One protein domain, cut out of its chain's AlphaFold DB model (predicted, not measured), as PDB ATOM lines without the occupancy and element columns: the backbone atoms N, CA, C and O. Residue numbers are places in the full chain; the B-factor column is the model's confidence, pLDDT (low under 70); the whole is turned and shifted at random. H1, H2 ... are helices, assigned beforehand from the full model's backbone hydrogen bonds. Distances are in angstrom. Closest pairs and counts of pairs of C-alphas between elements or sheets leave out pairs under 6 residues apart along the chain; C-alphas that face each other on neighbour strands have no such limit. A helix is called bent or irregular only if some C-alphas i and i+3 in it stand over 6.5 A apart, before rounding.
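This is residues 2 to 89 of the 612 residues of an uncharacterized protein of Rodentolepis nana (UniProt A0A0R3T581). Two helices, H3 and the longer H6, lie side by side and run the same way, and H1 comes in steeply from one side so that its last residues meet the middle of H6 and the turns of H5. H4 and the short H2 sit at opposite ends of the model, H4 joined to H5 through a tight link. The printed part has 88 residues with six named helices, H1 to H6 in order along it, and no named strand; its class is all helix. It is compact, with a radius of gyration of the C-alphas of 12.5 A, and rounded, spanning 31 by 25 by 20 A.

H1 is residues 2 to 12, 15.3 A from first to last C-alpha, and begins at C-alpha 2 (-60.519, 10.593, -13.989). H2 is residues 18 to 21, 5.6 A long. H3 is residues 24 to 34, 15.3 A long. H4 is residues 42 to 51, 14.5 A long. H5 is residues 53 to 61, 13.7 A long; it is neither bent nor irregular, but only just: C-alphas 58 and 61 are 6.4 A apart. H6, the longest helix, is residues 68 to 83, 22.7 A from C-alpha 68 (-37.565, 13.141, -23.541) to C-alpha 83 (-45.997, 3.045, -4.986).

H1 and H6 only just touch, with 3 pairs of C-alphas within 8 A; the closest are those of Ile 11 and Lys 73, 6.4 A apart. H6 touches H1 with residues 73 to 77 alone. The two run opposite ways at a steep tilt of 70.0 degrees, only just short of about perpendicular. H1 and H5 also only just touch, with 3 such pairs, the closest C-alphas being those of Cys 12 and Phe 56, 5.2 A apart; they run the same way at a steep tilt of 43 degrees. H2 is close to but not clearly touching H1, the closest C-alphas being those of Phe 10 and Val 18 at 6.6 A. H3 touches H6, the C-alphas of Glu 31 and Ile 76 being the closest at 5.4 A, at a shallow tilt of 6 degrees, the same way. H4 and H5 meet only through their link. H4 is apart from H1 and H6, among others. Every O i to N i+4 pair is within hydrogen-bond range in H1, H3, H4 and H6, 4 of 5 are in H5, and H2 is too short for such a pair.

The C-alphas of Ser 40 and Asn 66 are the two farthest apart, 34.4 A. The printed part has no cut, and no link is long. The mean pLDDT of the printed part is 72.5; residues 2 to 25, 37 to 40 and 61 to 66 are under 70.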
ATOM      1  N   SER A   2     -60.638  10.870 -12.536       45.47
ATOM      2  CA  SER A   2     -60.519  10.593 -13.989       45.47
ATOM      3  C   SER A   2     -59.118  10.842 -14.575       45.47
ATOM      4  O   SER A   2     -58.616  10.005 -15.312       45.47
ATOM      5  N   GLY A   3     -58.443  11.927 -14.175       51.50
ATOM      6  CA  GLY A   3     -57.130  12.283 -14.733       51.50
ATOM      7  C   GLY A   3     -55.953  11.380 -14.332       51.50
ATOM      8  O   GLY A   3     -54.951  11.374 -15.028       51.50
ATOM      9  N   LEU A   4     -56.050  10.609 -13.237       54.84
ATOM     10  CA  LEU A   4     -55.008   9.636 -12.862       54.84
ATOM     11  C   LEU A   4     -55.169   8.342 -13.672       54.84
ATOM     12  O   LEU A   4     -54.177   7.802 -14.145       54.84
ATOM     13  N   CYS A   5     -56.412   7.888 -13.889       56.78
ATOM     14  CA  CYS A   5     -56.709   6.732 -14.736       56.78
ATOM     15  C   CYS A   5     -56.253   6.968 -16.182       56.78
ATOM     16  O   CYS A   5     -55.493   6.170 -16.706       56.78
ATOM     17  N   GLU A   6     -56.621   8.103 -16.787       58.31
ATOM     18  CA  GLU A   6     -56.252   8.442 -18.175       58.31
ATOM     19  C   GLU A   6     -54.729   8.546 -18.389       58.31
ATOM     20  O   GLU A   6     -54.211   8.270 -19.471       58.31
ATOM     21  N   LEU A   7     -53.998   8.931 -17.345       58.12
ATOM     22  CA  LEU A   7     -52.547   9.077 -17.342       58.12
ATOM     23  C   LEU A   7     -51.833   7.736 -17.145       58.12
ATOM     24  O   LEU A   7     -50.838   7.470 -17.818       58.12
ATOM     25  N   ILE A   8     -52.359   6.866 -16.274       58.88
ATOM     26  CA  ILE A   8     -51.904   5.477 -16.175       58.88
ATOM     27  C   ILE A   8     -52.214   4.737 -17.478       58.88
ATOM     28  O   ILE A   8     -51.323   4.074 -17.992       58.88
ATOM     29  N   ASP A   9     -53.382   4.934 -18.087       60.88
ATOM     30  CA  ASP A   9     -53.727   4.363 -19.394       60.88
ATOM     31  C   ASP A   9     -52.788   4.875 -20.501       60.88
ATOM     32  O   ASP A   9     -52.351   4.110 -21.358       60.88
ATOM     33  N   PHE A  10     -52.384   6.149 -20.465       62.16
ATOM     34  CA  PHE A  10     -51.369   6.684 -21.378       62.16
ATOM     35  C   PHE A  10     -50.000   5.992 -21.232       62.16
ATOM     36  O   PHE A  10     -49.321   5.729 -22.229       62.16
ATOM     37  N   ILE A  11     -49.590   5.697 -19.996       61.25
ATOM     38  CA  ILE A  11     -48.287   5.094 -19.670       61.25
ATOM     39  C   ILE A  11     -48.301   3.569 -19.862       61.25
ATOM     40  O   ILE A  11     -47.282   3.004 -20.260       61.25
ATOM     41  N   CYS A  12     -49.441   2.918 -19.613       56.44
ATOM     42  CA  CYS A  12     -49.614   1.464 -19.639       56.44
ATOM     43  C   CYS A  12     -50.104   0.931 -20.990       56.44
ATOM     44  O   CYS A  12     -49.783  -0.206 -21.313       56.44
ATOM     45  N   MET A  13     -50.856   1.715 -21.776       55.97
ATOM     46  CA  MET A  13     -51.498   1.269 -23.029       55.97
ATOM     47  C   MET A  13     -51.022   2.031 -24.281       55.97
ATOM     48  O   MET A  13     -51.616   1.891 -25.347       55.97
ATOM     49  N   GLU A  14     -49.975   2.860 -24.169       57.75
ATOM     50  CA  GLU A  14     -49.374   3.623 -25.283       57.75
ATOM     51  C   GLU A  14     -50.355   4.492 -26.094       57.75
ATOM     52  O   GLU A  14     -50.186   4.707 -27.298       57.75
ATOM     53  N   ASN A  15     -51.393   5.040 -25.461       56.72
ATOM     54  CA  ASN A  15     -52.408   5.795 -26.189       56.72
ATOM     55  C   ASN A  15     -51.874   7.165 -26.673       56.72
ATOM     56  O   ASN A  15     -51.909   8.165 -25.958       56.72
ATOM     57  N   GLY A  16     -51.375   7.236 -27.911       54.84
ATOM     58  CA  GLY A  16     -50.651   8.392 -28.472       54.84
ATOM     59  C   GLY A  16     -51.408   9.731 -28.549       54.84
ATOM     60  O   GLY A  16     -50.815  10.742 -28.922       54.84
ATOM     61  N   VAL A  17     -52.693   9.777 -28.188       53.81
ATOM     62  CA  VAL A  17     -53.514  11.002 -28.200       53.81
ATOM     63  C   VAL A  17     -53.112  11.978 -27.083       53.81
ATOM     64  O   VAL A  17     -53.128  13.188 -27.304       53.81
ATOM     65  N   VAL A  18     -52.679  11.475 -25.919       54.75
ATOM     66  CA  VAL A  18     -52.320  12.299 -24.741       54.75
ATOM     67  C   VAL A  18     -50.868  12.808 -24.800       54.75
ATOM     68  O   VAL A  18     -50.541  13.821 -24.186       54.75
ATOM     69  N   ALA A  19     -50.010  12.194 -25.627       55.91
ATOM     70  CA  ALA A  19     -48.597  12.571 -25.781       55.91
ATOM     71  C   ALA A  19     -48.397  14.033 -26.222       55.91
ATOM     72  O   ALA A  19     -47.377  14.635 -25.913       55.91
ATOM     73  N   LYS A  20     -49.380  14.620 -26.918       56.12
ATOM     74  CA  LYS A  20     -49.340  16.021 -27.372       56.12
ATOM     75  C   LYS A  20     -49.506  17.047 -26.245       56.12
ATOM     76  O   LYS A  20     -49.296  18.230 -26.491       56.12
ATOM     77  N   HIS A  21     -49.917  16.615 -25.053       57.06
ATOM     78  CA  HIS A  21     -50.244  17.486 -23.919       57.06
ATOM     79  C   HIS A  21     -49.319  17.293 -22.709       57.06
ATOM     80  O   HIS A  21     -49.526  17.939 -21.686       57.06
ATOM     81  N   LEU A  22     -48.319  16.413 -22.808       62.62
ATOM     82  CA  LEU A  22     -47.369  16.137 -21.735       62.62
ATOM     83  C   LEU A  22     -46.041  16.830 -22.031       62.62
ATOM     84  O   LEU A  22     -45.348  16.464 -22.976       62.62
ATOM     85  N   ASP A  23     -45.707  17.825 -21.215       68.31
ATOM     86  CA  ASP A  23     -44.371  18.413 -21.155       68.31
ATOM     87  C   ASP A  23     -43.587  17.864 -19.948       68.31
ATOM     88  O   ASP A  23     -44.144  17.232 -19.040       68.31
ATOM     89  N   ASP A  24     -42.276  18.112 -19.921       66.62
ATOM     90  CA  ASP A  24     -41.393  17.667 -18.835       66.62
ATOM     91  C   ASP A  24     -41.822  18.193 -17.460       66.62
ATOM     92  O   ASP A  24     -41.607  17.540 -16.437       66.62
ATOM     93  N   THR A  25     -42.454  19.367 -17.408       69.50
ATOM     94  CA  THR A  25     -42.908  19.973 -16.153       69.50
ATOM     95  C   THR A  25     -44.043  19.157 -15.545       69.50
ATOM     96  O   THR A  25     -44.010  18.844 -14.353       69.50
ATOM     97  N   LEU A  26     -45.036  18.775 -16.349       71.00
ATOM     98  CA  LEU A  26     -46.152  17.936 -15.922       71.00
ATOM     99  C   LEU A  26     -45.684  16.535 -15.523       71.00
ATOM    100  O   LEU A  26     -46.118  16.029 -14.487       71.00
ATOM    101  N   LEU A  27     -44.755  15.945 -16.280       73.75
ATOM    102  CA  LEU A  27     -44.182  14.635 -15.962       73.75
ATOM    103  C   LEU A  27     -43.388  14.662 -14.646       73.75
ATOM    104  O   LEU A  27     -43.609  13.810 -13.789       73.75
ATOM    105  N   ASN A  28     -42.552  15.674 -14.406       74.19
ATOM    106  CA  ASN A  28     -41.813  15.798 -13.140       74.19
ATOM    107  C   ASN A  28     -42.746  16.073 -11.937       74.19
ATOM    108  O   ASN A  28     -42.516  15.572 -10.830       74.19
ATOM    109  N   ARG A  29     -43.827  16.849 -12.126       75.88
ATOM    110  CA  ARG A  29     -44.847  17.070 -11.078       75.88
ATOM    111  C   ARG A  29     -45.593  15.781 -10.746       75.88
ATOM    112  O   ARG A  29     -45.827  15.509  -9.570       75.88
ATOM    113  N   LEU A  30     -45.929  14.988 -11.760       76.50
ATOM    114  CA  LEU A  30     -46.560  13.685 -11.581       76.50
ATOM    115  C   LEU A  30     -45.638  12.700 -10.861       76.50
ATOM    116  O   LEU A  30     -46.067  12.073  -9.898       76.50
ATOM    117  N   GLU A  31     -44.381  12.586 -11.300       83.69
ATOM    118  CA  GLU A  31     -43.365  11.756 -10.645       83.69
ATOM    119  C   GLU A  31     -43.305  12.072  -9.146       83.69
ATOM    120  O   GLU A  31     -43.404  11.183  -8.302       83.69
ATOM    121  N   THR A  32     -43.226  13.362  -8.811       81.31
ATOM    122  CA  THR A  32     -43.181  13.825  -7.420       81.31
ATOM    123  C   THR A  32     -44.449  13.451  -6.648       81.31
ATOM    124  O   THR A  32     -44.355  13.031  -5.497       81.31
ATOM    125  N   ALA A  33     -45.627  13.576  -7.265       78.44
ATOM    126  CA  ALA A  33     -46.898  13.230  -6.632       78.44
ATOM    127  C   ALA A  33     -47.043  11.722  -6.357       78.44
ATOM    128  O   ALA A  33     -47.703  11.340  -5.392       78.44
ATOM    129  N   LEU A  34     -46.426  10.872  -7.183       80.50
ATOM    130  CA  LEU A  34     -46.461   9.416  -7.031       80.50
ATOM    131  C   LEU A  34     -45.530   8.903  -5.926       80.50
ATOM    132  O   LEU A  34     -45.837   7.890  -5.308       80.50
ATOM    133  N   TYR A  35     -44.450   9.621  -5.605       79.25
ATOM    134  CA  TYR A  35     -43.609   9.339  -4.434       79.25
ATOM    135  C   TYR A  35     -44.234   9.861  -3.125       79.25
ATOM    136  O   TYR A  35     -43.572  10.511  -2.313       79.25
ATOM    137  N   CYS A  36     -45.521   9.583  -2.905       73.94
ATOM    138  CA  CYS A  36     -46.251   9.952  -1.696       73.94
ATOM    139  C   CYS A  36     -46.581   8.703  -0.868       73.94
ATOM    140  O   CYS A  36     -47.114   7.727  -1.383       73.94
ATOM    141  N   GLN A  37     -46.305   8.734   0.437       67.12
ATOM    142  CA  GLN A  37     -46.646   7.626   1.342       67.12
ATOM    143  C   GLN A  37     -48.136   7.586   1.741       67.12
ATOM    144  O   GLN A  37     -48.555   6.665   2.443       67.12
ATOM    145  N   ASP A  38     -48.935   8.572   1.327       69.06
ATOM    146  CA  ASP A  38     -50.362   8.640   1.642       69.06
ATOM    147  C   ASP A  38     -51.149   7.498   0.965       69.06
ATOM    148  O   ASP A  38     -50.966   7.183  -0.212       69.06
ATOM    149  N   GLN A  39     -52.054   6.876   1.726       65.62
ATOM    150  CA  GLN A  39     -52.929   5.786   1.280       65.62
ATOM    151  C   GLN A  39     -54.309   6.268   0.814       65.62
ATOM    152  O   GLN A  39     -55.193   5.446   0.562       65.62
ATOM    153  N   SER A  40     -54.517   7.580   0.672       67.25
ATOM    154  CA  SER A  40     -55.780   8.208   0.255       67.25
ATOM    155  C   SER A  40     -56.386   7.663  -1.055       67.25
ATOM    156  O   SER A  40     -57.578   7.849  -1.305       67.25
ATOM    157  N   HIS A  41     -55.621   6.904  -1.851       73.44
ATOM    158  CA  HIS A  41     -56.067   6.241  -3.085       73.44
ATOM    159  C   HIS A  41     -55.934   4.708  -3.079       73.44
ATOM    160  O   HIS A  41     -55.828   4.100  -4.139       73.44
ATOM    161  N   LYS A  42     -55.962   4.056  -1.910       77.50
ATOM    162  CA  LYS A  42     -55.778   2.598  -1.787       77.50
ATOM    163  C   LYS A  42     -56.637   1.768  -2.756       77.50
ATOM    164  O   LYS A  42     -56.107   0.914  -3.450       77.50
ATOM    165  N   GLN A  43     -57.933   2.067  -2.857       78.44
ATOM    166  CA  GLN A  43     -58.848   1.303  -3.714       78.44
ATOM    167  C   GLN A  43     -58.492   1.388  -5.205       78.44
ATOM    168  O   GLN A  43     -58.643   0.409  -5.925       78.44
ATOM    169  N   PHE A  44     -57.974   2.533  -5.656       79.38
ATOM    170  CA  PHE A  44     -57.482   2.685  -7.024       79.38
ATOM    171  C   PHE A  44     -56.262   1.792  -7.283       79.38
ATOM    172  O   PHE A  44     -56.209   1.115  -8.305       79.38
ATOM    173  N   TRP A  45     -55.308   1.759  -6.350       82.25
ATOM    174  CA  TRP A  45     -54.113   0.921  -6.470       82.25
ATOM    175  C   TRP A  45     -54.442  -0.576  -6.405       82.25
ATOM    176  O   TRP A  45     -53.893  -1.349  -7.187       82.25
ATOM    177  N   ASP A  46     -55.394  -0.972  -5.557       82.62
ATOM    178  CA  ASP A  46     -55.906  -2.348  -5.499       82.62
ATOM    179  C   ASP A  46     -56.560  -2.759  -6.837       82.62
ATOM    180  O   ASP A  46     -56.307  -3.849  -7.358       82.62
ATOM    181  N   ASP A  47     -57.369  -1.870  -7.426       81.19
ATOM    182  CA  ASP A  47     -58.002  -2.075  -8.734       81.19
ATOM    183  C   ASP A  47     -56.969  -2.172  -9.870       81.19
ATOM    184  O   ASP A  47     -57.068  -3.066 -10.716       81.19
ATOM    185  N   PHE A  48     -55.971  -1.285  -9.874       82.44
ATOM    186  CA  PHE A  48     -54.876  -1.282 -10.845       82.44
ATOM    187  C   PHE A  48     -54.057  -2.576 -10.769       82.44
ATOM    188  O   PHE A  48     -53.811  -3.200 -11.805       82.44
ATOM    189  N   TYR A  49     -53.711  -3.030  -9.557       83.88
ATOM    190  CA  TYR A  49     -53.003  -4.297  -9.346       83.88
ATOM    191  C   TYR A  49     -53.733  -5.480  -9.989       83.88
ATOM    192  O   TYR A  49     -53.134  -6.293 -10.688       83.88
ATOM    193  N   CYS A  50     -55.047  -5.567  -9.772       81.62
ATOM    194  CA  CYS A  50     -55.832  -6.720 -10.201       81.62
ATOM    195  C   CYS A  50     -56.100  -6.756 -11.711       81.62
ATOM    196  O   CYS A  50     -56.304  -7.840 -12.257       81.62
ATOM    197  N   LYS A  51     -56.177  -5.592 -12.369       80.88
ATOM    198  CA  LYS A  51     -56.658  -5.482 -13.757       80.88
ATOM    199  C   LYS A  51     -55.543  -5.206 -14.761       80.88
ATOM    200  O   LYS A  51     -55.532  -5.821 -15.820       80.88
ATOM    201  N   GLU A  52     -54.601  -4.332 -14.413       80.88
ATOM    202  CA  GLU A  52     -53.698  -3.699 -15.386       80.88
ATOM    203  C   GLU A  52     -52.209  -3.907 -15.072       80.88
ATOM    204  O   GLU A  52     -51.364  -3.793 -15.960       80.88
ATOM    205  N   PHE A  53     -51.852  -4.256 -13.830       83.25
ATOM    206  CA  PHE A  53     -50.450  -4.313 -13.401       83.25
ATOM    207  C   PHE A  53     -49.596  -5.310 -14.189       83.25
ATOM    208  O   PHE A  53     -48.446  -5.019 -14.505       83.25
ATOM    209  N   LYS A  54     -50.158  -6.456 -14.588       81.19
ATOM    210  CA  LYS A  54     -49.431  -7.426 -15.418       81.19
ATOM    211  C   LYS A  54     -49.052  -6.847 -16.788       81.19
ATOM    212  O   LYS A  54     -47.914  -6.991 -17.214       81.19
ATOM    213  N   ILE A  55     -49.983  -6.142 -17.434       80.56
ATOM    214  CA  ILE A  55     -49.746  -5.469 -18.721       80.56
ATOM    215  C   ILE A  55     -48.693  -4.369 -18.546       80.56
ATOM    216  O   ILE A  55     -47.796  -4.213 -19.373       80.56
ATOM    217  N   PHE A  56     -48.768  -3.630 -17.438       83.31
ATOM    218  CA  PHE A  56     -47.768  -2.629 -17.081       83.31
ATOM    219  C   PHE A  56     -46.357  -3.229 -16.935       83.31
ATOM    220  O   PHE A  56     -45.409  -2.660 -17.477       83.31
ATOM    221  N   MET A  57     -46.222  -4.376 -16.260       80.44
ATOM    222  CA  MET A  57     -44.940  -5.074 -16.099       80.44
ATOM    223  C   MET A  57     -44.396  -5.608 -17.428       80.44
ATOM    224  O   MET A  57     -43.214  -5.417 -17.714       80.44
ATOM    225  N   ASP A  58     -45.252  -6.178 -18.281       78.81
ATOM    226  CA  ASP A  58     -44.864  -6.654 -19.619       78.81
ATOM    227  C   ASP A  58     -44.334  -5.501 -20.505       78.81
ATOM    228  O   ASP A  58     -43.419  -5.680 -21.309       78.81
ATOM    229  N   ASN A  59     -44.853  -4.282 -20.316       77.19
ATOM    230  CA  ASN A  59     -44.418  -3.084 -21.038       77.19
ATOM    231  C   ASN A  59     -43.157  -2.420 -20.460       77.19
ATOM    232  O   ASN A  59     -42.685  -1.414 -21.002       77.19
ATOM    233  N   PHE A  60     -42.602  -2.914 -19.353       74.31
ATOM    234  CA  PHE A  60     -41.396  -2.340 -18.748       74.31
ATOM    235  C   PHE A  60     -40.121  -2.730 -19.518       74.31
ATOM    236  O   PHE A  60     -39.193  -1.930 -19.608       74.31
ATOM    237  N   ASP A  61     -40.113  -3.909 -20.146       63.19
ATOM    238  CA  ASP A  61     -38.967  -4.484 -20.874       63.19
ATOM    239  C   ASP A  61     -38.864  -4.029 -22.350       63.19
ATOM    240  O   ASP A  61     -38.012  -4.500 -23.110       63.19
ATOM    241  N   GLN A  62     -39.736  -3.113 -22.789       68.75
ATOM    242  CA  GLN A  62     -39.705  -2.560 -24.144       68.75
ATOM    243  C   GLN A  62     -38.421  -1.746 -24.420       68.75
ATOM    244  O   GLN A  62     -37.832  -1.183 -23.494       68.75
ATOM    245  N   PRO A  63     -37.989  -1.621 -25.695       65.56
ATOM    246  CA  PRO A  63     -36.803  -0.850 -26.054       65.56
ATOM    247  C   PRO A  63     -36.895   0.596 -25.559       65.56
ATOM    248  O   PRO A  63     -37.840   1.320 -25.868       65.56
ATOM    249  N   LEU A  64     -35.881   1.023 -24.813       65.88
ATOM    250  CA  LEU A  64     -35.802   2.370 -24.266       65.88
ATOM    251  C   LEU A  64     -35.502   3.373 -25.386       65.88
ATOM    252  O   LEU A  64     -34.409   3.370 -25.958       65.88
ATOM    253  N   GLY A  65     -36.471   4.233 -25.699       66.31
ATOM    254  CA  GLY A  65     -36.245   5.405 -26.543       66.31
ATOM    255  C   GLY A  65     -35.346   6.425 -25.839       66.31
ATOM    256  O   GLY A  65     -35.366   6.531 -24.614       66.31
ATOM    257  N   ASN A  66     -34.558   7.178 -26.611       65.94
ATOM    258  CA  ASN A  66     -33.678   8.233 -26.086       65.94
ATOM    259  C   ASN A  66     -34.258   9.650 -26.246       65.94
ATOM    260  O   ASN A  66     -33.519  10.630 -26.221       65.94
ATOM    261  N   ASP A  67     -35.562   9.758 -26.489       76.94
ATOM    262  CA  ASP A  67     -36.285  11.029 -26.490       76.94
ATOM    263  C   ASP A  67     -36.839  11.357 -25.092       76.94
ATOM    264  O   ASP A  67     -37.034  10.470 -24.255       76.94
ATOM    265  N   ASP A  68     -37.118  12.639 -24.846       71.19
ATOM    266  CA  ASP A  68     -37.565  13.141 -23.541       71.19
ATOM    267  C   ASP A  68     -38.873  12.482 -23.066       71.19
ATOM    268  O   ASP A  68     -39.039  12.200 -21.879       71.19
ATOM    269  N   ILE A  69     -39.778  12.137 -23.991       74.81
ATOM    270  CA  ILE A  69     -41.055  11.482 -23.670       74.81
ATOM    271  C   ILE A  69     -40.807  10.055 -23.175       74.81
ATOM    272  O   ILE A  69     -41.413   9.626 -22.192       74.81
ATOM    273  N   SER A  70     -39.922   9.311 -23.834       76.56
ATOM    274  CA  SER A  70     -39.527   7.958 -23.439       76.56
ATOM    275  C   SER A  70     -38.862   7.952 -22.059       76.56
ATOM    276  O   SER A  70     -39.215   7.134 -21.205       76.56
ATOM    277  N   ILE A  71     -37.971   8.913 -21.803       77.06
ATOM    278  CA  ILE A  71     -37.324   9.103 -20.499       77.06
ATOM    279  C   ILE A  71     -38.359   9.468 -19.426       77.06
ATOM    280  O   ILE A  71     -38.374   8.880 -18.344       77.06
ATOM    281  N   GLY A  72     -39.259  10.403 -19.726       77.81
ATOM    282  CA  GLY A  72     -40.333  10.813 -18.832       77.81
ATOM    283  C   GLY A  72     -41.273   9.659 -18.477       77.81
ATOM    284  O   GLY A  72     -41.563   9.446 -17.302       77.81
ATOM    285  N   LYS A  73     -41.673   8.840 -19.458       79.25
ATOM    286  CA  LYS A  73     -42.455   7.615 -19.220       79.25
ATOM    287  C   LYS A  73     -41.731   6.660 -18.276       79.25
ATOM    288  O   LYS A  73     -42.359   6.137 -17.359       79.25
ATOM    289  N   LEU A  74     -40.427   6.453 -18.469       81.38
ATOM    290  CA  LEU A  74     -39.635   5.578 -17.609       81.38
ATOM    291  C   LEU A  74     -39.650   6.055 -16.151       81.38
ATOM    292  O   LEU A  74     -39.934   5.255 -15.264       81.38
ATOM    293  N   LYS A  75     -39.437   7.353 -15.895       84.56
ATOM    294  CA  LYS A  75     -39.514   7.923 -14.536       84.56
ATOM    295  C   LYS A  75     -40.838   7.596 -13.850       84.56
ATOM    296  O   LYS A  75     -40.853   7.145 -12.705       84.56
ATOM    297  N   ILE A  76     -41.950   7.766 -14.567       82.88
ATOM    298  CA  ILE A  76     -43.271   7.471 -14.009       82.88
ATOM    299  C   ILE A  76     -43.455   5.976 -13.764       82.88
ATOM    300  O   ILE A  76     -43.988   5.606 -12.721       82.88
ATOM    301  N   LYS A  77     -42.976   5.111 -14.666       84.50
ATOM    302  CA  LYS A  77     -43.005   3.657 -14.452       84.50
ATOM    303  C   LYS A  77     -42.273   3.269 -13.154       84.50
ATOM    304  O   LYS A  77     -42.819   2.518 -12.348       84.50
ATOM    305  N   PHE A  78     -41.093   3.837 -12.889       87.12
ATOM    306  CA  PHE A  78     -40.371   3.631 -11.623       87.12
ATOM    307  C   PHE A  78     -41.137   4.173 -10.401       87.12
ATOM    308  O   PHE A  78     -41.184   3.510  -9.364       87.12
ATOM    309  N   ALA A  79     -41.784   5.335 -10.521       86.38
ATOM    310  CA  ALA A  79     -42.586   5.909  -9.439       86.38
ATOM    311  C   ALA A  79     -43.830   5.058  -9.113       86.38
ATOM    312  O   ALA A  79     -44.126   4.819  -7.943       86.38
ATOM    313  N   VAL A  80     -44.518   4.538 -10.137       85.25
ATOM    314  CA  VAL A  80     -45.644   3.604  -9.976       85.25
ATOM    315  C   VAL A  80     -45.181   2.316  -9.299       85.25
ATOM    316  O   VAL A  80     -45.808   1.895  -8.331       85.25
ATOM    317  N   LEU A  81     -44.057   1.724  -9.720       84.69
ATOM    318  CA  LEU A  81     -43.491   0.548  -9.047       84.69
ATOM    319  C   LEU A  81     -43.208   0.806  -7.566       84.69
ATOM    320  O   LEU A  81     -43.574   0.002  -6.711       84.69
ATOM    321  N   TRP A  82     -42.597   1.946  -7.242       85.50
ATOM    322  CA  TRP A  82     -42.324   2.307  -5.854       85.50
ATOM    323  C   TRP A  82     -43.606   2.481  -5.028       85.50
ATOM    324  O   TRP A  82     -43.622   2.168  -3.833       85.50
ATOM    325  N   GLN A  83     -44.693   2.951  -5.640       84.12
ATOM    326  CA  GLN A  83     -45.997   3.045  -4.986       84.12
ATOM    327  C   GLN A  83     -46.633   1.663  -4.778       84.12
ATOM    328  O   GLN A  83     -47.211   1.396  -3.724       84.12
ATOM    329  N   MET A  84     -46.447   0.759  -5.739       82.62
ATOM    330  CA  MET A  84     -46.954  -0.616  -5.721       82.62
ATOM    331  C   MET A  84     -46.097  -1.586  -4.905       82.62
ATOM    332  O   MET A  84     -46.440  -2.759  -4.807       82.62
ATOM    333  N   LYS A  85     -45.029  -1.116  -4.256       83.38
ATOM    334  CA  LYS A  85     -44.057  -1.925  -3.498       83.38
ATOM    335  C   LYS A  85     -44.639  -2.992  -2.560       83.38
ATOM    336  O   LYS A  85     -44.038  -4.045  -2.400       83.38
ATOM    337  N   ASN A  86     -45.792  -2.735  -1.942       81.19
ATOM    338  CA  ASN A  86     -46.442  -3.671  -1.015       81.19
ATOM    339  C   ASN A  86     -47.268  -4.755  -1.732       81.19
ATOM    340  O   ASN A  86     -47.697  -5.717  -1.099       81.19
ATOM    341  N   HIS A  87     -47.523  -4.568  -3.025       80.62
ATOM    342  CA  HIS A  87     -48.268  -5.471  -3.899       80.62
ATOM    343  C   HIS A  87     -47.347  -6.257  -4.843       80.62
ATOM    344  O   HIS A  87     -47.737  -7.325  -5.302       80.62
ATOM    345  N   CYS A  88     -46.144  -5.751  -5.127       82.00
ATOM    346  CA  CYS A  88     -45.178  -6.400  -6.010       82.00
ATOM    347  C   CYS A  88     -44.671  -7.734  -5.447       82.00
ATOM    348  O   CYS A  88     -44.351  -7.866  -4.262       82.00
ATOM    349  N   SER A  89     -44.564  -8.721  -6.331       82.50
ATOM    350  CA  SER A  89     -43.914  -9.999  -6.069       82.50
ATOM    351  C   SER A  89     -42.392  -9.892  -6.225       82.50
ATOM    352  O   SER A  89     -41.857  -8.906  -6.731       82.50
TER     353      SER A  89